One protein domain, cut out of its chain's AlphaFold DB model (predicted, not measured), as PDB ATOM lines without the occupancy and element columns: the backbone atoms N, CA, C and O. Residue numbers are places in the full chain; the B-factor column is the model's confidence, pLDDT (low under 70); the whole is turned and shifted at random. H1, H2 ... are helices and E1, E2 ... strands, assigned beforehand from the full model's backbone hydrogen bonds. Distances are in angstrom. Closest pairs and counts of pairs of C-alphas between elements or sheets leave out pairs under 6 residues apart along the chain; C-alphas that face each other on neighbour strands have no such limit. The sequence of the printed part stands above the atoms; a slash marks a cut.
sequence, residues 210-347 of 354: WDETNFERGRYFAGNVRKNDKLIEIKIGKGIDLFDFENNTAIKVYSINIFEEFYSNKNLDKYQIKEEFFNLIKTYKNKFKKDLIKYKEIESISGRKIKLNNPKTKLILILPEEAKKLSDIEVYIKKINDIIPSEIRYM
ATOM      1  N   TRP A 210      47.294 -13.526  40.070       81.69
ATOM      2  CA  TRP A 210      47.401 -12.214  40.690       81.69
ATOM      3  C   TRP A 210      48.850 -11.740  40.874       81.69
ATOM      4  O   TRP A 210      49.053 -10.524  40.889       81.69
ATOM      5  N   ASP A 211      49.818 -12.663  40.899       75.88
ATOM      6  CA  ASP A 211      51.265 -12.391  40.939       75.88
ATOM      7  C   ASP A 211      51.854 -12.113  39.545       75.88
ATOM      8  O   ASP A 211      53.006 -11.692  39.419       75.88
ATOM      9  N   GLU A 212      51.091 -12.375  38.479       71.25
ATOM     10  CA  GLU A 212      51.507 -12.067  37.112       71.25
ATOM     11  C   GLU A 212      51.360 -10.574  36.792       71.25
ATOM     12  O   GLU A 212      50.627  -9.816  37.444       71.25
ATOM     13  N   THR A 213      52.039 -10.143  35.729       64.12
ATOM     14  CA  THR A 213      51.985  -8.753  35.270       64.12
ATOM     15  C   THR A 213      50.544  -8.319  34.969       64.12
ATOM     16  O   THR A 213      49.702  -9.116  34.544       64.12
ATOM     17  N   ASN A 214      50.243  -7.018  35.103       63.34
ATOM     18  CA  ASN A 214      48.919  -6.465  34.761       63.34
ATOM     19  C   ASN A 214      48.458  -6.877  33.347       63.34
ATOM     20  O   ASN A 214      47.261  -7.046  33.107       63.34
ATOM     21  N   PHE A 215      49.406  -7.047  32.421       60.00
ATOM     22  CA  PHE A 215      49.148  -7.452  31.045       60.00
ATOM     23  C   PHE A 215      48.773  -8.932  30.917       60.00
ATOM     24  O   PHE A 215      47.787  -9.262  30.260       60.00
ATOM     25  N   GLU A 216      49.537  -9.837  31.529       65.19
ATOM     26  CA  GLU A 216      49.236 -11.274  31.517       65.19
ATOM     27  C   GLU A 216      47.930 -11.566  32.241       65.19
ATOM     28  O   GLU A 216      47.050 -12.220  31.678       65.19
ATOM     29  N   ARG A 217      47.751 -10.966  33.418       78.31
ATOM     30  CA  ARG A 217      46.524 -11.055  34.202       78.31
ATOM     31  C   ARG A 217      45.321 -10.479  33.456       78.31
ATOM     32  O   ARG A 217      44.265 -11.105  33.387       78.31
ATOM     33  N   GLY A 218      45.485  -9.311  32.833       71.56
ATOM     34  CA  GLY A 218      44.464  -8.689  31.991       71.56
ATOM     35  C   GLY A 218      44.056  -9.568  30.808       71.56
ATOM     36  O   GLY A 218      42.864  -9.762  30.582       71.56
ATOM     37  N   ARG A 219      45.023 -10.156  30.087       71.25
ATOM     38  CA  ARG A 219      44.750 -11.082  28.972       71.25
ATOM     39  C   ARG A 219      44.035 -12.345  29.435       71.25
ATOM     40  O   ARG A 219      43.059 -12.741  28.798       71.25
ATOM     41  N   TYR A 220      44.508 -12.949  30.522       80.81
ATOM     42  CA  TYR A 220      43.912 -14.144  31.108       80.81
ATOM     43  C   TYR A 220      42.438 -13.906  31.449       80.81
ATOM     44  O   TYR A 220      41.548 -14.597  30.952       80.81
ATOM     45  N   PHE A 221      42.162 -12.860  32.225       85.19
ATOM     46  CA  PHE A 221      40.814 -12.601  32.694       85.19
ATOM     47  C   PHE A 221      39.878 -12.073  31.609       85.19
ATOM     48  O   PHE A 221      38.734 -12.519  31.533       85.19
ATOM     49  N   ALA A 222      40.344 -11.182  30.726       79.75
ATOM     50  CA  ALA A 222      39.548 -10.766  29.573       79.75
ATOM     51  C   ALA A 222      39.201 -11.973  28.688       79.75
ATOM     52  O   ALA A 222      38.066 -12.080  28.236       79.75
ATOM     53  N   GLY A 223      40.135 -12.914  28.504       77.75
ATOM     54  CA  GLY A 223      39.898 -14.191  27.828       77.75
ATOM     55  C   GLY A 223      38.788 -15.029  28.471       77.75
ATOM     56  O   GLY A 223      37.945 -15.574  27.764       77.75
ATOM     57  N   ASN A 224      38.746 -15.101  29.801       82.62
ATOM     58  CA  ASN A 224      37.704 -15.846  30.512       82.62
ATOM     59  C   ASN A 224      36.336 -15.150  30.463       82.62
ATOM     60  O   ASN A 224      35.325 -15.815  30.256       82.62
ATOM     61  N   VAL A 225      36.294 -13.821  30.600       84.12
ATOM     62  CA  VAL A 225      35.055 -13.035  30.439       84.12
ATOM     63  C   VAL A 225      34.472 -13.246  29.040       84.12
ATOM     64  O   VAL A 225      33.289 -13.540  28.908       84.12
ATOM     65  N   ARG A 226      35.319 -13.195  28.004       77.94
ATOM     66  CA  ARG A 226      34.933 -13.418  26.601       77.94
ATOM     67  C   ARG A 226      34.251 -14.765  26.364       77.94
ATOM     68  O   ARG A 226      33.246 -14.817  25.673       77.94
ATOM     69  N   LYS A 227      34.760 -15.846  26.964       75.44
ATOM     70  CA  LYS A 227      34.184 -17.195  26.800       75.44
ATOM     71  C   LYS A 227      32.807 -17.355  27.447       75.44
ATOM     72  O   LYS A 227      32.036 -18.203  27.009       75.44
ATOM     73  N   ASN A 228      32.526 -16.583  28.493       69.50
ATOM     74  CA  ASN A 228      31.342 -16.776  29.330       69.50
ATOM     75  C   ASN A 228      30.184 -15.837  28.968       69.50
ATOM     76  O   ASN A 228      29.040 -16.138  29.299       69.50
ATOM     77  N   ASP A 229      30.456 -14.730  28.273       69.88
ATOM     78  CA  ASP A 229      29.442 -13.748  27.903       69.88
ATOM     79  C   ASP A 229      29.090 -13.826  26.412       69.88
ATOM     80  O   ASP A 229      29.961 -13.922  25.553       69.88
ATOM     81  N   LYS A 230      27.801 -13.691  26.070       73.56
ATOM     82  CA  LYS A 230      27.313 -13.595  24.676       73.56
ATOM     83  C   LYS A 230      27.610 -12.223  24.035       73.56
ATOM     84  O   LYS A 230      26.773 -11.666  23.330       73.56
ATOM     85  N   LEU A 231      28.769 -11.640  24.327       83.94
ATOM     86  CA  LEU A 231      29.162 -10.297  23.901       83.94
ATOM     87  C   LEU A 231      30.050 -10.348  22.656       83.94
ATOM     88  O   LEU A 231      30.748 -11.328  22.407       83.94
ATOM     89  N   ILE A 232      30.047  -9.273  21.863       82.75
ATOM     90  CA  ILE A 232      30.892  -9.200  20.670       82.75
ATOM     91  C   ILE A 232      32.313  -8.827  21.085       82.75
ATOM     92  O   ILE A 232      32.554  -7.742  21.618       82.75
ATOM     93  N   GLU A 233      33.265  -9.707  20.790       85.56
ATOM     94  CA  GLU A 233      34.680  -9.466  21.056       85.56
ATOM     95  C   GLU A 233      35.289  -8.467  20.071       85.56
ATOM     96  O   GLU A 233      35.137  -8.597  18.850       85.56
ATOM     97  N   ILE A 234      36.028  -7.493  20.599       83.38
ATOM     98  CA  ILE A 234      36.686  -6.445  19.815       83.38
ATOM     99  C   ILE A 234      38.166  -6.774  19.620       83.38
ATOM    100  O   ILE A 234      38.834  -7.293  20.516       83.38
ATOM    101  N   LYS A 235      38.706  -6.465  18.433       78.06
ATOM    102  CA  LYS A 235      40.140  -6.620  18.167       78.06
ATOM    103  C   LYS A 235      40.975  -5.790  19.145       78.06
ATOM    104  O   LYS A 235      40.674  -4.634  19.453       78.06
ATOM    105  N   ILE A 236      42.080  -6.391  19.575       72.56
ATOM    106  CA  ILE A 236      43.025  -5.817  20.535       72.56
ATOM    107  C   ILE A 236      43.571  -4.472  20.016       72.56
ATOM    108  O   ILE A 236      43.749  -4.270  18.815       72.56
ATOM    109  N   GLY A 237      43.855  -3.543  20.935       69.44
ATOM    110  CA  GLY A 237      44.532  -2.273  20.630       69.44
ATOM    111  C   GLY A 237      43.609  -1.075  20.388       69.44
ATOM    112  O   GLY A 237      44.089   0.010  20.058       69.44
ATOM    113  N   LYS A 238      42.291  -1.235  20.566       73.81
ATOM    114  CA  LYS A 238      41.302  -0.143  20.453       73.81
ATOM    115  C   LYS A 238      40.821   0.410  21.796       73.81
ATOM    116  O   LYS A 238      40.012   1.328  21.821       73.81
ATOM    117  N   GLY A 239      41.319  -0.130  22.909       78.12
ATOM    118  CA  GLY A 239      40.930   0.315  24.250       78.12
ATOM    119  C   GLY A 239      39.499  -0.064  24.647       78.12
ATOM    120  O   GLY A 239      38.988   0.506  25.606       78.12
ATOM    121  N   ILE A 240      38.889  -1.012  23.933       87.56
ATOM    122  CA  ILE A 240      37.577  -1.617  24.184       87.56
ATOM    123  C   ILE A 240      37.772  -3.125  24.045       87.56
ATOM    124  O   ILE A 240      38.416  -3.551  23.086       87.56
ATOM    125  N   ASP A 241      37.243  -3.905  24.982       85.75
ATOM    126  CA  ASP A 241      37.407  -5.362  24.976       85.75
ATOM    127  C   ASP A 241      36.182  -6.065  24.401       85.75
ATOM    128  O   ASP A 241      36.306  -7.027  23.642       85.75
ATOM    129  N   LEU A 242      34.997  -5.568  24.759       90.12
ATOM    130  CA  LEU A 242      33.714  -6.185  24.457       90.12
ATOM    131  C   LEU A 242      32.700  -5.118  24.040       90.12
ATOM    132  O   LEU A 242      32.766  -3.963  24.470       90.12
ATOM    133  N   PHE A 243      31.737  -5.517  23.220       90.50
ATOM    134  CA  PHE A 243      30.624  -4.669  22.825       90.50
ATOM    135  C   PHE A 243      29.303  -5.424  22.941       90.50
ATOM    136  O   PHE A 243      29.121  -6.490  22.349       90.50
ATOM    137  N   ASP A 244      28.380  -4.847  23.702       90.94
ATOM    138  CA  ASP A 244      26.993  -5.282  23.769       90.94
ATOM    139  C   ASP A 244      26.193  -4.530  22.704       90.94
ATOM    140  O   ASP A 244      25.962  -3.319  22.810       90.94
ATOM    141  N   PHE A 245      25.807  -5.254  21.656       86.88
ATOM    142  CA  PHE A 245      25.071  -4.680  20.538       86.88
ATOM    143  C   PHE A 245      23.624  -4.342  20.906       86.88
ATOM    144  O   PHE A 245      23.112  -3.329  20.433       86.88
ATOM    145  N   GLU A 246      22.983  -5.143  21.759       87.31
ATOM    146  CA  GLU A 246      21.580  -4.952  22.145       87.31
ATOM    147  C   GLU A 246      21.421  -3.680  22.978       87.31
ATOM    148  O   GLU A 246      20.521  -2.875  22.740       87.31
ATOM    149  N   ASN A 247      22.355  -3.446  23.903       89.25
ATOM    150  CA  ASN A 247      22.317  -2.293  24.801       89.25
ATOM    151  C   ASN A 247      23.155  -1.095  24.328       89.25
ATOM    152  O   ASN A 247      23.276  -0.113  25.071       89.25
ATOM    153  N   ASN A 248      23.767  -1.168  23.138       90.94
ATOM    154  CA  ASN A 248      24.741  -0.193  22.625       90.94
ATOM    155  C   ASN A 248      25.784   0.191  23.696       90.94
ATOM    156  O   ASN A 248      25.977   1.370  24.015       90.94
ATOM    157  N   THR A 249      26.394  -0.816  24.326       93.31
ATOM    158  CA  THR A 249      27.295  -0.625  25.469       93.31
ATOM    159  C   THR A 249      28.701  -1.099  25.134       93.31
ATOM    160  O   THR A 249      28.943  -2.277  24.881       93.31
ATOM    161  N   ALA A 250      29.653  -0.169  25.172       93.19
ATOM    162  CA  ALA A 250      31.068  -0.480  25.119       93.19
ATOM    163  C   ALA A 250      31.538  -0.925  26.504       93.19
ATOM    164  O   ALA A 250      31.285  -0.253  27.512       93.19
ATOM    165  N   ILE A 251      32.258  -2.042  26.538       92.81
ATOM    166  CA  ILE A 251      32.705  -2.683  27.766       92.81
ATOM    167  C   ILE A 251      34.228  -2.804  27.759       92.81
ATOM    168  O   ILE A 251      34.848  -3.205  26.768       92.81
ATOM    169  N   LYS A 252      34.829  -2.458  28.896       91.25
ATOM    170  CA  LYS A 252      36.263  -2.609  29.134       91.25
ATOM    171  C   LYS A 252      36.504  -3.457  30.368       91.25
ATOM    172  O   LYS A 252      35.840  -3.255  31.385       91.25
ATOM    173  N   VAL A 253      37.444  -4.389  30.268       89.69
ATOM    174  CA  VAL A 253      37.769  -5.338  31.329       89.69
ATOM    175  C   VAL A 253      39.062  -4.899  32.007       89.69
ATOM    176  O   VAL A 253      40.082  -4.699  31.353       89.69
ATOM    177  N   TYR A 254      39.034  -4.765  33.329       89.44
ATOM    178  CA  TYR A 254      40.228  -4.526  34.138       89.44
ATOM    179  C   TYR A 254      40.338  -5.567  35.238       89.44
ATOM    180  O   TYR A 254      39.328  -6.017  35.766       89.44
ATOM    181  N   SER A 255      41.567  -5.907  35.616       89.31
ATOM    182  CA  SER A 255      41.847  -6.742  36.782       89.31
ATOM    183  C   SER A 255      42.714  -5.981  37.776       89.31
ATOM    184  O   SER A 255      43.785  -5.476  37.423       89.31
ATOM    185  N   ILE A 256      42.254  -5.888  39.021       87.75
ATOM    186  CA  ILE A 256      42.966  -5.180  40.088       87.75
ATOM    187  C   ILE A 256      43.066  -6.098  41.297       87.75
ATOM    188  O   ILE A 256      42.048  -6.524  41.837       87.75
ATOM    189  N   ASN A 257      44.294  -6.367  41.740       88.19
ATOM    190  CA  ASN A 257      44.504  -6.972  43.045       88.19
ATOM    191  C   ASN A 257      44.245  -5.903  44.112       88.19
ATOM    192  O   ASN A 257      45.086  -5.040  44.349       88.19
ATOM    193  N   ILE A 258      43.061  -5.925  44.717       87.81
ATOM    194  CA  ILE A 258      42.639  -4.894  45.670       87.81
ATOM    195  C   ILE A 258      43.414  -4.950  47.000       87.81
ATOM    196  O   ILE A 258      43.404  -3.978  47.748       87.81
ATOM    197  N   PHE A 259      44.108  -6.058  47.271       86.75
ATOM    198  CA  PHE A 259      44.870  -6.289  48.502       86.75
ATOM    199  C   PHE A 259      46.304  -5.764  48.467       86.75
ATOM    200  O   PHE A 259      47.020  -5.857  49.463       86.75
ATOM    201  N   GLU A 260      46.732  -5.217  47.334       81.00
ATOM    202  CA  GLU A 260      48.019  -4.539  47.226       81.00
ATOM    203  C   GLU A 260      48.085  -3.376  48.219       81.00
ATOM    204  O   GLU A 260      47.107  -2.640  48.400       81.00
ATOM    205  N   GLU A 261      49.259  -3.172  48.815       76.44
ATOM    206  CA  GLU A 261      49.496  -2.130  49.823       76.44
ATOM    207  C   GLU A 261      49.144  -0.731  49.300       76.44
ATOM    208  O   GLU A 261      48.697   0.145  50.037       76.44
ATOM    209  N   PHE A 262      49.286  -0.507  47.994       76.31
ATOM    210  CA  PHE A 262      48.919   0.760  47.374       76.31
ATOM    211  C   PHE A 262      47.401   1.018  47.377       76.31
ATOM    212  O   PHE A 262      46.975   2.164  47.496       76.31
ATOM    213  N   TYR A 263      46.572  -0.023  47.264       81.56
ATOM    214  CA  TYR A 263      45.109   0.109  47.218       81.56
ATOM    215  C   TYR A 263      44.443  -0.120  48.568       81.56
ATOM    216  O   TYR A 263      43.290   0.271  48.745       81.56
ATOM    217  N   SER A 264      45.141  -0.740  49.515       84.12
ATOM    218  CA  SER A 264      44.561  -1.127  50.792       84.12
ATOM    219  C   SER A 264      45.563  -1.042  51.938       84.12
ATOM    220  O   SER A 264      46.759  -1.248  51.762       84.12
ATOM    221  N   ASN A 265      45.069  -0.723  53.130       84.44
ATOM    222  CA  ASN A 265      45.807  -0.907  54.375       84.44
ATOM    223  C   ASN A 265      45.330  -2.195  55.040       84.44
ATOM    224  O   ASN A 265      44.124  -2.366  55.239       84.44
ATOM    225  N   LYS A 266      46.263  -3.068  55.425       84.44
ATOM    226  CA  LYS A 266      45.963  -4.222  56.274       84.44
ATOM    227  C   LYS A 266      46.067  -3.800  57.740       84.44
ATOM    228  O   LYS A 266      47.137  -3.398  58.186       84.44
ATOM    229  N   ASN A 267      44.975  -3.906  58.491       79.31
ATOM    230  CA  ASN A 267      44.946  -3.653  59.928       79.31
ATOM    231  C   ASN A 267      44.208  -4.792  60.640       79.31
ATOM    232  O   ASN A 267      43.027  -5.002  60.373       79.31
ATOM    233  N   LEU A 268      44.898  -5.530  61.522       68.88
ATOM    234  CA  LEU A 268      44.326  -6.628  62.326       68.88
ATOM    235  C   LEU A 268      43.434  -7.580  61.494       68.88
ATOM    236  O   LEU A 268      42.271  -7.807  61.817       68.88
ATOM    237  N   ASP A 269      43.974  -8.056  60.365       68.75
ATOM    238  CA  ASP A 269      43.318  -8.933  59.374       68.75
ATOM    239  C   ASP A 269      42.094  -8.366  58.638       68.75
ATOM    240  O   ASP A 269      41.448  -9.064  57.855       68.75
ATOM    241  N   LYS A 270      41.823  -7.069  58.787       79.06
ATOM    242  CA  LYS A 270      40.884  -6.329  57.944       79.06
ATOM    243  C   LYS A 270      41.644  -5.508  56.912       79.06
ATOM    244  O   LYS A 270      42.645  -4.867  57.218       79.06
ATOM    245  N   TYR A 271      41.146  -5.512  55.683       83.38
ATOM    246  CA  TYR A 271      41.656  -4.663  54.615       83.38
ATOM    247  C   TYR A 271      40.731  -3.465  54.445       83.38
ATOM    248  O   TYR A 271      39.545  -3.627  54.168       83.38
ATOM    249  N   GLN A 272      41.286  -2.267  54.596       87.69
ATOM    250  CA  GLN A 272      40.580  -1.019  54.335       87.69
ATOM    251  C   GLN A 272      41.058  -0.442  53.008       87.69
ATOM    252  O   GLN A 272      42.249  -0.175  52.839       87.69
ATOM    253  N   ILE A 273      40.134  -0.239  52.070       89.44
ATOM    254  CA  ILE A 273      40.459   0.276  50.737       89.44
ATOM    255  C   ILE A 273      40.729   1.779  50.807       89.44
ATOM    256  O   ILE A 273      39.942   2.538  51.376       89.44
ATOM    257  N   LYS A 274      41.852   2.200  50.225       88.69
ATOM    258  CA  LYS A 274      42.309   3.591  50.207       88.69
ATOM    259  C   LYS A 274      41.667   4.394  49.067       88.69
ATOM    260  O   LYS A 274      41.086   3.834  48.133       88.69
ATOM    261  N   GLU A 275      41.786   5.722  49.106       84.62
ATOM    262  CA  GLU A 275      41.221   6.603  48.068       84.62
ATOM    263  C   GLU A 275      41.921   6.430  46.706       84.62
ATOM    264  O   GLU A 275      41.314   6.607  45.649       84.62
ATOM    265  N   GLU A 276      43.182   6.000  46.720       82.50
ATOM    266  CA  GLU A 276      44.026   5.710  45.564       82.50
ATOM    267  C   GLU A 276      43.389   4.676  44.631       82.50
ATOM    268  O   GLU A 276      43.438   4.832  43.407       82.50
ATOM    269  N   PHE A 277      42.717   3.665  45.188       86.00
ATOM    270  CA  PHE A 277      41.959   2.691  44.408       86.00
ATOM    271  C   PHE A 277      40.839   3.366  43.605       86.00
ATOM    272  O   PHE A 277      40.711   3.159  42.398       86.00
ATOM    273  N   PHE A 278      40.066   4.256  44.228       88.06
ATOM    274  CA  PHE A 278      38.990   4.978  43.542       88.06
ATOM    275  C   PHE A 278      39.531   5.982  42.518       88.06
ATOM    276  O   PHE A 278      38.941   6.166  41.448       88.06
ATOM    277  N   ASN A 279      40.680   6.601  42.790       79.25
ATOM    278  CA  ASN A 279      41.367   7.469  41.834       79.25
ATOM    279  C   ASN A 279      41.872   6.697  40.603       79.25
ATOM    280  O   ASN A 279      41.790   7.206  39.477       79.25
ATOM    281  N   LEU A 280      42.297   5.443  40.774       83.62
ATOM    282  CA  LEU A 280      42.605   4.554  39.656       83.62
ATOM    283  C   LEU A 280      41.362   4.273  38.798       83.62
ATOM    284  O   LEU A 280      41.423   4.409  37.575       83.62
ATOM    285  N   ILE A 281      40.208   3.985  39.411       86.75
ATOM    286  CA  ILE A 281      38.948   3.786  38.672       86.75
ATOM    287  C   ILE A 281      38.542   5.054  37.900       86.75
ATOM    288  O   ILE A 281      38.177   4.974  36.722       86.75
ATOM    289  N   LYS A 282      38.669   6.248  38.503       82.94
ATOM    290  CA  LYS A 282      38.452   7.534  37.801       82.94
ATOM    291  C   LYS A 282      39.382   7.668  36.588       82.94
ATOM    292  O   LYS A 282      38.960   8.120  35.521       82.94
ATOM    293  N   THR A 283      40.630   7.231  36.723       81.81
ATOM    294  CA  THR A 283      41.616   7.235  35.633       81.81
ATOM    295  C   THR A 283      41.211   6.280  34.510       81.81
ATOM    296  O   THR A 283      41.243   6.665  33.337       81.81
ATOM    297  N   TYR A 284      40.743   5.074  34.841       86.94
ATOM    298  CA  TYR A 284      40.226   4.108  33.865       86.94
ATOM    299  C   TYR A 284      39.010   4.639  33.112       86.94
ATOM    300  O   TYR A 284      38.990   4.573  31.882       86.94
ATOM    301  N   LYS A 285      38.055   5.266  33.807       88.44
ATOM    302  CA  LYS A 285      36.922   5.967  33.183       88.44
ATOM    303  C   LYS A 285      37.393   7.014  32.174       88.44
ATOM    304  O   LYS A 285      36.909   7.047  31.044       88.44
ATOM    305  N   ASN A 286      38.338   7.867  32.561       83.31
ATOM    306  CA  ASN A 286      38.830   8.937  31.694       83.31
ATOM    307  C   ASN A 286      39.578   8.390  30.471       83.31
ATOM    308  O   ASN A 286      39.374   8.886  29.363       83.31
ATOM    309  N   LYS A 287      40.406   7.350  30.646       84.31
ATOM    310  CA  LYS A 287      41.087   6.664  29.536       84.31
ATOM    311  C   LYS A 287      40.074   6.028  28.589       84.31
ATOM    312  O   LYS A 287      40.157   6.236  27.385       84.31
ATOM    313  N   PHE A 288      39.077   5.336  29.132       88.94
ATOM    314  CA  PHE A 288      38.043   4.687  28.339       88.94
ATOM    315  C   PHE A 288      37.222   5.695  27.519       88.94
ATOM    316  O   PHE A 288      37.026   5.501  26.323       88.94
ATOM    317  N   LYS A 289      36.838   6.836  28.110       89.12
ATOM    318  CA  LYS A 289      36.188   7.930  27.370       89.12
ATOM    319  C   LYS A 289      37.057   8.470  26.232       89.12
ATOM    320  O   LYS A 289      36.550   8.697  25.138       89.12
ATOM    321  N   LYS A 290      38.359   8.666  26.470       86.69
ATOM    322  CA  LYS A 290      39.298   9.112  25.427       86.69
ATOM    323  C   LYS A 290      39.402   8.096  24.288       86.69
ATOM    324  O   LYS A 290      39.385   8.500  23.128       86.69
ATOM    325  N   ASP A 291      39.465   6.805  24.610       85.12
ATOM    326  CA  ASP A 291      39.507   5.728  23.616       85.12
ATOM    327  C   ASP A 291      38.237   5.739  22.741       85.12
ATOM    328  O   ASP A 291      38.331   5.696  21.516       85.12
ATOM    329  N   LEU A 292      37.057   5.914  23.346       87.69
ATOM    330  CA  LEU A 292      35.780   5.999  22.624       87.69
ATOM    331  C   LEU A 292      35.677   7.218  21.698       87.69
ATOM    332  O   LEU A 292      35.114   7.116  20.615       87.69
ATOM    333  N   ILE A 293      36.233   8.367  22.092       86.81
ATOM    334  CA  ILE A 293      36.270   9.564  21.233       86.81
ATOM    335  C   ILE A 293      37.231   9.354  20.056       86.81
ATOM    336  O   ILE A 293      36.966   9.798  18.937       86.81
ATOM    337  N   LYS A 294      38.359   8.682  20.305       86.69
ATOM    338  CA  LYS A 294      39.402   8.434  19.305       86.69
ATOM    339  C   LYS A 294      38.930   7.488  18.200       86.69
ATOM    340  O   LYS A 294      39.299   7.679  17.042       86.69
ATOM    341  N   TYR A 295      38.141   6.473  18.541       84.00
ATOM    342  CA  TYR A 295      37.684   5.459  17.594       84.00
ATOM    343  C   TYR A 295      36.190   5.625  17.301       84.00
ATOM    344  O   TYR A 295      35.347   5.266  18.108       84.00
ATOM    345  N   LYS A 296      35.853   6.130  16.106       83.06
ATOM    346  CA  LYS A 296      34.455   6.197  15.626       83.06
ATOM    347  C   LYS A 296      33.927   4.850  15.121       83.06
ATOM    348  O   LYS A 296      32.720   4.639  15.043       83.06
ATOM    349  N   GLU A 297      34.835   3.947  14.769       88.75
ATOM    350  CA  GLU A 297      34.542   2.600  14.291       88.75
ATOM    351  C   GLU A 297      35.540   1.622  14.916       88.75
ATOM    352  O   GLU A 297      36.740   1.910  15.004       88.75
ATOM    353  N   ILE A 298      35.036   0.472  15.351       87.69
ATOM    354  CA  ILE A 298      35.827  -0.644  15.866       87.69
ATOM    355  C   ILE A 298      35.537  -1.902  15.065       87.69
ATOM    356  O   ILE A 298      34.491  -2.038  14.438       87.69
ATOM    357  N   GLU A 299      36.482  -2.830  15.084       87.75
ATOM    358  CA  GLU A 299      36.366  -4.096  14.375       87.75
ATOM    359  C   GLU A 299      36.321  -5.230  15.393       87.75
ATOM    360  O   GLU A 299      37.154  -5.302  16.300       87.75
ATOM    361  N   SER A 300      35.336  -6.105  15.244       86.31
ATOM    362  CA  SER A 300      35.263  -7.349  16.001       86.31
ATOM    363  C   SER A 300      36.298  -8.366  15.517       86.31
ATOM    364  O   SER A 300      36.854  -8.245  14.421       86.31
ATOM    365  N   ILE A 301      36.546  -9.404  16.314       80.69
ATOM    366  CA  ILE A 301      37.462 -10.491  15.933       80.69
ATOM    367  C   ILE A 301      36.980 -11.227  14.672       80.69
ATOM    368  O   ILE A 301      37.804 -11.628  13.855       80.69
ATOM    369  N   SER A 302      35.665 -11.316  14.449       82.75
ATOM    370  CA  SER A 302      35.078 -11.895  13.230       82.75
ATOM    371  C   SER A 302      35.171 -10.986  11.995       82.75
ATOM    372  O   SER A 302      34.663 -11.337  10.933       82.75
ATOM    373  N   GLY A 303      35.793  -9.808  12.114       83.62
ATOM    374  CA  GLY A 303      35.953  -8.845  11.022       83.62
ATOM    375  C   GLY A 303      34.758  -7.909  10.820       83.62
ATOM    376  O   GLY A 303      34.795  -7.018   9.970       83.62
ATOM    377  N   ARG A 304      33.687  -8.050  11.615       87.94
ATOM    378  CA  ARG A 304      32.537  -7.139  11.561       87.94
ATOM    379  C   ARG A 304      32.928  -5.763  12.097       87.94
ATOM    380  O   ARG A 304      33.391  -5.650  13.232       87.94
ATOM    381  N   LYS A 305      32.682  -4.726  11.296       90.69
ATOM    382  CA  LYS A 305      32.856  -3.313  11.651       90.69
ATOM    383  C   LYS A 305      31.639  -2.782  12.407       90.69
ATOM    384  O   LYS A 305      30.502  -3.030  12.010       90.69
ATOM    385  N   ILE A 306      31.880  -2.051  13.490       89.38
ATOM    386  CA  ILE A 306      30.863  -1.517  14.402       89.38
ATOM    387  C   ILE A 306      31.100  -0.016  14.547       89.38
ATOM    388  O   ILE A 306      32.171   0.409  14.982       89.38
ATOM    389  N   LYS A 307      30.097   0.792  14.197       89.12
ATOM    390  CA  LYS A 307      30.129   2.245  14.401       89.12
ATOM    391  C   LYS A 307      29.743   2.572  15.839       89.12
ATOM    392  O   LYS A 307      28.702   2.130  16.317       89.12
ATOM    393  N   LEU A 308      30.571   3.363  16.513       86.69
ATOM    394  CA  LEU A 308      30.356   3.777  17.894       86.69
ATOM    395  C   LEU A 308      29.597   5.104  17.930       86.69
ATOM    396  O   LEU A 308      30.185   6.182  17.995       86.69
ATOM    397  N   ASN A 309      28.269   5.019  17.895       85.94
ATOM    398  CA  ASN A 309      27.394   6.182  18.012       85.94
ATOM    399  C   ASN A 309      27.005   6.390  19.479       85.94
ATOM    400  O   ASN A 309      26.028   5.812  19.954       85.94
ATOM    401  N   ASN A 310      27.796   7.205  20.180       86.81
ATOM    402  CA  ASN A 310      27.598   7.574  21.586       86.81
ATOM    403  C   ASN A 310      27.242   6.373  22.498       86.81
ATOM    404  O   ASN A 310      26.182   6.372  23.130       86.81
ATOM    405  N   PRO A 311      28.078   5.317  22.524       91.19
ATOM    406  CA  PRO A 311      27.771   4.104  23.271       91.19
ATOM    407  C   PRO A 311      27.762   4.373  24.777       91.19
ATOM    408  O   PRO A 311      28.551   5.172  25.293       91.19
ATOM    409  N   LYS A 312      26.913   3.642  25.508       93.06
ATOM    410  CA  LYS A 312      27.008   3.578  26.970       93.06
ATOM    411  C   LYS A 312      28.344   2.943  27.354       93.06
ATOM    412  O   LYS A 312      28.875   2.100  26.634       93.06
ATOM    413  N   THR A 313      28.890   3.332  28.500       93.19
ATOM    414  CA  THR A 313      30.158   2.791  29.004       93.19
ATOM    415  C   THR A 313      29.910   1.914  30.213       93.19
ATOM    416  O   THR A 313      29.289   2.379  31.171       93.19
ATOM    417  N   LYS A 314      30.450   0.697  30.197       94.62
ATOM    418  CA  LYS A 314      30.442  -0.208  31.347       94.62
ATOM    419  C   LYS A 314      31.842  -0.757  31.606       94.62
ATOM    420  O   LYS A 314      32.578  -1.090  30.679       94.62
ATOM    421  N   LEU A 315      32.219  -0.830  32.875       93.88
ATOM    422  CA  LEU A 315      33.451  -1.468  33.321       93.88
ATOM    423  C   LEU A 315      33.132  -2.883  33.807       93.88
ATOM    424  O   LEU A 315      32.217  -3.049  34.602       93.88
ATOM    425  N   ILE A 316      33.889  -3.890  33.385       93.88
ATOM    426  CA  ILE A 316      33.948  -5.161  34.114       93.88
ATOM    427  C   ILE A 316      35.231  -5.115  34.929       93.88
ATOM    428  O   ILE A 316      36.327  -5.098  34.366       93.88
ATOM    429  N   LEU A 317      35.092  -5.033  36.248       93.75
ATOM    430  CA  LEU A 317      36.222  -4.996  37.160       93.75
ATOM    431  C   LEU A 317      36.365  -6.350  37.843       93.75
ATOM    432  O   LEU A 317      35.457  -6.825  38.518       93.75
ATOM    433  N   ILE A 318      37.526  -6.956  37.656       94.06
ATOM    434  CA  ILE A 318      37.846  -8.282  38.155       94.06
ATOM    435  C   ILE A 318      38.711  -8.112  39.390       94.06
ATOM    436  O   ILE A 318      39.761  -7.465  39.332       94.06
ATOM    437  N   LEU A 319      38.234  -8.669  40.495       93.50
ATOM    438  CA  LEU A 319      38.876  -8.653  41.802       93.50
ATOM    439  C   LEU A 319      39.178 -10.094  42.247       93.50
ATOM    440  O   LEU A 319      38.518 -11.023  41.767       93.50
ATOM    441  N   PRO A 320      40.131 -10.302  43.168       93.06
ATOM    442  CA  PRO A 320      40.381 -11.629  43.721       93.06
ATOM    443  C   PRO A 320      39.170 -12.164  44.489       93.06
ATOM    444  O   PRO A 320      38.380 -11.385  45.030       93.06
ATOM    445  N   GLU A 321      39.011 -13.485  44.564       92.56
ATOM    446  CA  GLU A 321      37.870 -14.123  45.241       92.56
ATOM    447  C   GLU A 321      37.685 -13.686  46.694       92.56
ATOM    448  O   GLU A 321      36.558 -13.526  47.171       92.56
ATOM    449  N   GLU A 322      38.786 -13.447  47.392       91.19
ATOM    450  CA  GLU A 322      38.803 -13.056  48.794       91.19
ATOM    451  C   GLU A 322      38.192 -11.671  49.003       91.19
ATOM    452  O   GLU A 322      37.714 -11.376  50.097       91.19
ATOM    453  N   ALA A 323      38.119 -10.837  47.958       90.38
ATOM    454  CA  ALA A 323      37.495  -9.521  48.041       90.38
ATOM    455  C   ALA A 323      35.992  -9.609  48.359       90.38
ATOM    456  O   ALA A 323      35.433  -8.651  48.890       90.38
ATOM    457  N   LYS A 324      35.344 -10.765  48.126       89.12
ATOM    458  CA  LYS A 324      33.966 -11.027  48.584       89.12
ATOM    459  C   LYS A 324      33.820 -10.965  50.105       89.12
ATOM    460  O   LYS A 324      32.728 -10.713  50.595       89.12
ATOM    461  N   LYS A 325      34.897 -11.244  50.846       86.88
ATOM    462  CA  LYS A 325      34.900 -11.313  52.315       86.88
ATOM    463  C   LYS A 325      35.180  -9.960  52.976       86.88
ATOM    464  O   LYS A 325      35.205  -9.885  54.201       86.88
ATOM    465  N   LEU A 326      35.415  -8.902  52.195       85.69
ATOM    466  CA  LEU A 326      35.587  -7.554  52.730       85.69
ATOM    467  C   LEU A 326      34.267  -7.074  53.337       85.69
ATOM    468  O   LEU A 326      33.250  -7.035  52.648       85.69
ATOM    469  N   SER A 327      34.295  -6.673  54.609       78.19
ATOM    470  CA  SER A 327      33.100  -6.237  55.348       78.19
ATOM    471  C   SER A 327      32.361  -5.084  54.671       78.19
ATOM    472  O   SER A 327      31.139  -5.032  54.718       78.19
ATOM    473  N   ASP A 328      33.098  -4.201  53.996       86.06
ATOM    474  CA  ASP A 328      32.563  -2.977  53.394       86.06
ATOM    475  C   ASP A 328      32.463  -3.058  51.860       86.06
ATOM    476  O   ASP A 328      32.383  -2.036  51.174       86.06
ATOM    477  N   ILE A 329      32.473  -4.271  51.291       86.62
ATOM    478  CA  ILE A 329      32.520  -4.463  49.835       86.62
ATOM    479  C   ILE A 329      31.344  -3.803  49.113       86.62
ATOM    480  O   ILE A 329      31.537  -3.204  48.059       86.62
ATOM    481  N   GLU A 330      30.143  -3.831  49.690       88.88
ATOM    482  CA  GLU A 330      28.952  -3.211  49.099       88.88
ATOM    483  C   GLU A 330      29.078  -1.685  49.010       88.88
ATOM    484  O   GLU A 330      28.718  -1.078  47.997       88.88
ATOM    485  N   VAL A 331      29.661  -1.063  50.040       90.94
ATOM    486  CA  VAL A 331      29.944   0.379  50.063       90.94
ATOM    487  C   VAL A 331      30.947   0.729  48.968       90.94
ATOM    488  O   VAL A 331      30.764   1.706  48.236       90.94
ATOM    489  N   TYR A 332      31.984  -0.095  48.800       91.00
ATOM    490  CA  TYR A 332      32.973   0.093  47.744       91.00
ATOM    491  C   TYR A 332      32.371  -0.095  46.352       91.00
ATOM    492  O   TYR A 332      32.614   0.739  45.483       91.00
ATOM    493  N   ILE A 333      31.529  -1.111  46.145       92.19
ATOM    494  CA  ILE A 333      30.813  -1.336  44.881       92.19
ATOM    495  C   ILE A 333      29.951  -0.126  44.526       92.19
ATOM    496  O   ILE A 333      29.999   0.348  43.390       92.19
ATOM    497  N   LYS A 334      29.197   0.411  45.492       93.81
ATOM    498  CA  LYS A 334      28.382   1.611  45.279       93.81
ATOM    499  C   LYS A 334      29.246   2.792  44.839       93.81
ATOM    500  O   LYS A 334      28.975   3.394  43.805       93.81
ATOM    501  N   LYS A 335      30.350   3.046  45.545       94.25
ATOM    502  CA  LYS A 335      31.285   4.130  45.214       94.25
ATOM    503  C   LYS A 335      31.951   3.949  43.840       94.25
ATOM    504  O   LYS A 335      32.170   4.932  43.138       94.25
ATOM    505  N   ILE A 336      32.258   2.716  43.426       93.06
ATOM    506  CA  ILE A 336      32.756   2.420  42.069       93.06
ATOM    507  C   ILE A 336      31.670   2.735  41.031       93.06
ATOM    508  O   ILE A 336      31.960   3.410  40.043       93.06
ATOM    509  N   ASN A 337      30.428   2.304  41.270       93.81
ATOM    510  CA  ASN A 337      29.296   2.539  40.371       93.81
ATOM    511  C   ASN A 337      28.944   4.024  40.216       93.81
ATOM    512  O   ASN A 337      28.602   4.452  39.112       93.81
ATOM    513  N   ASP A 338      29.114   4.822  41.272       94.56
ATOM    514  CA  ASP A 338      28.978   6.282  41.217       94.56
ATOM    515  C   ASP A 338      30.045   6.923  40.304       94.56
ATOM    516  O   ASP A 338      29.817   7.961  39.674       94.56
ATOM    517  N   ILE A 339      31.225   6.297  40.177       92.69
ATOM    518  CA  ILE A 339      32.276   6.742  39.253       92.69
ATOM    519  C   ILE A 339      31.936   6.313  37.826       92.69
ATOM    520  O   ILE A 339      31.927   7.151  36.918       92.69
ATOM    521  N   ILE A 340      31.706   5.025  37.592       93.00
ATOM    522  CA  ILE A 340      31.391   4.461  36.277       93.00
ATOM    523  C   ILE A 340      30.508   3.224  36.463       93.00
ATOM    524  O   ILE A 340      30.831   2.410  37.325       93.00
ATOM    525  N   PRO A 341      29.451   3.028  35.647       95.12
ATOM    526  CA  PRO A 341      28.669   1.798  35.695       95.12
ATOM    527  C   PRO A 341      29.591   0.587  35.590       95.12
ATOM    528  O   PRO A 341      30.346   0.460  34.621       95.12
ATOM    529  N   SER A 342      29.564  -0.271  36.605       93.44
ATOM    530  CA  SER A 342      30.517  -1.361  36.738       93.44
ATOM    531  C   SER A 342      29.838  -2.670  37.111       93.44
ATOM    532  O   SER A 342      28.833  -2.710  37.814       93.44
ATOM    533  N   GLU A 343      30.401  -3.757  36.611       93.81
ATOM    534  CA  GLU A 343      30.106  -5.111  37.043       93.81
ATOM    535  C   GLU A 343      31.357  -5.659  37.715       93.81
ATOM    536  O   GLU A 343      32.427  -5.702  37.101       93.81
ATOM    537  N   ILE A 344      31.228  -6.052  38.980       94.00
ATOM    538  CA  ILE A 344      32.327  -6.661  39.719       94.00
ATOM    539  C   ILE A 344      32.259  -8.169  39.535       94.00
ATOM    540  O   ILE A 344      31.244  -8.797  39.838       94.00
ATOM    541  N   ARG A 345      33.357  -8.751  39.062       93.81
ATOM    542  CA  ARG A 345      33.548 -10.200  39.017       93.81
ATOM    543  C   ARG A 345      34.674 -10.582  39.954       93.81
ATOM    544  O   ARG A 345      35.687  -9.896  40.040       93.81
ATOM    545  N   TYR A 346      34.490 -11.695  40.636       93.62
ATOM    546  CA  TYR A 346      35.474 -12.240  41.556       93.62
ATOM    547  C   TYR A 346      36.009 -13.528  40.958       93.62
ATOM    548  O   TYR A 346      35.215 -14.432  40.689       93.62
ATOM    549  N   MET A 347      37.308 -13.585  40.690       91.94
ATOM    550  CA  MET A 347      37.911 -14.690  39.949       91.94
ATOM    551  C   MET A 347      39.306 -14.982  40.472       91.94
ATOM    552  O   MET A 347      40.108 -14.058  40.553       91.94
TER     553      MET A 347
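What this domain is: This is residues 210 to 347 of the 354 residues of an uncharacterized protein of Helcococcus ovis (UniProt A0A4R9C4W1). A strongly twisted sheet of four strands makes the core, with H1 over one face and H2 and H4 over the other. Two small hairpins, E3 with E4 and E5 with E6, sit at opposite ends of the long axis, and the long helix H2 runs between them. The printed part has 138 residues, with four named helices and eight named strands in the order H1 E1 E2 E3 E4 H2 E5 E6 E7 H3 H4 E8; the large sheet is mixed, in the order E1 E2 E7 E8. The class is mixed, helices and strands, and the whole is compact, with a radius of gyration of the C-alphas of 15.6 A and spans of 52 by 26 by 23 A.

How they stand to each other: Start at H1, residues 214 to 228, which is on the sheet of E1, 242 to 244, E2, 249 to 255, E7, 312 to 319, and E8, 342 to 346, at a height of 8.2 A; its closest C-alphas to E2 are those of Gly 218 and Ser 255, 5.8 A. E1 and E2 form an antiparallel hairpin, with N 244 and O 249 at 2.9 A. E2 and E7 are parallel, with N 250 and O 312 at 2.8 A. Next find the hairpin of E3, 264 to 267, and E4, 270 to 273, where N 267 and O 270 are 2.8 A apart. H2, 275 to 294, is on the opposite face from H1, at a height of 10.0 A. The hairpin of E5, 297 to 299, and E6, 305 to 307, has N 306 and O 298 at 2.8 A. From E7, H3, 321 to 325, which only grazes the sheet, and H4, 329 to 339, lead to the parallel neighbour E8, a strand-helix-strand unit with a right-handed crossover; N 343 and O 315 are 2.8 A apart. H4 touches residues 278 to 285 of H2, closest at the C-alphas of Lys 282 and Ile 339, 6.4 A. In H1, H2 and H4 every O i to N i+4 pair is within hydrogen-bond range; H3 has 0 of 1, but 2 of 2 O i to N i+3 pairs.

Where its parts are: Find C-alpha 214 at (48.919, -6.465, 34.761); from there H1 runs 21.1 A. H2 begins at C-alpha 275, (41.221, 6.603, 48.068), and covers 28.9 A. E7 is 22.6 A long, E2 19.4 A and H4 15.4 A. E8 ends at C-alpha 346, (35.474, -12.240, 41.556).

The domain as a whole: The C-alphas of Leu 268 and Arg 304, the two farthest apart, are 52.1 A apart. The printed part has no cut, and H1 to E1 is its one long link. The mean pLDDT of the printed part is 85.2; residues 213 to 216, 228 to 229, 237 and 268 to 269 are under 70.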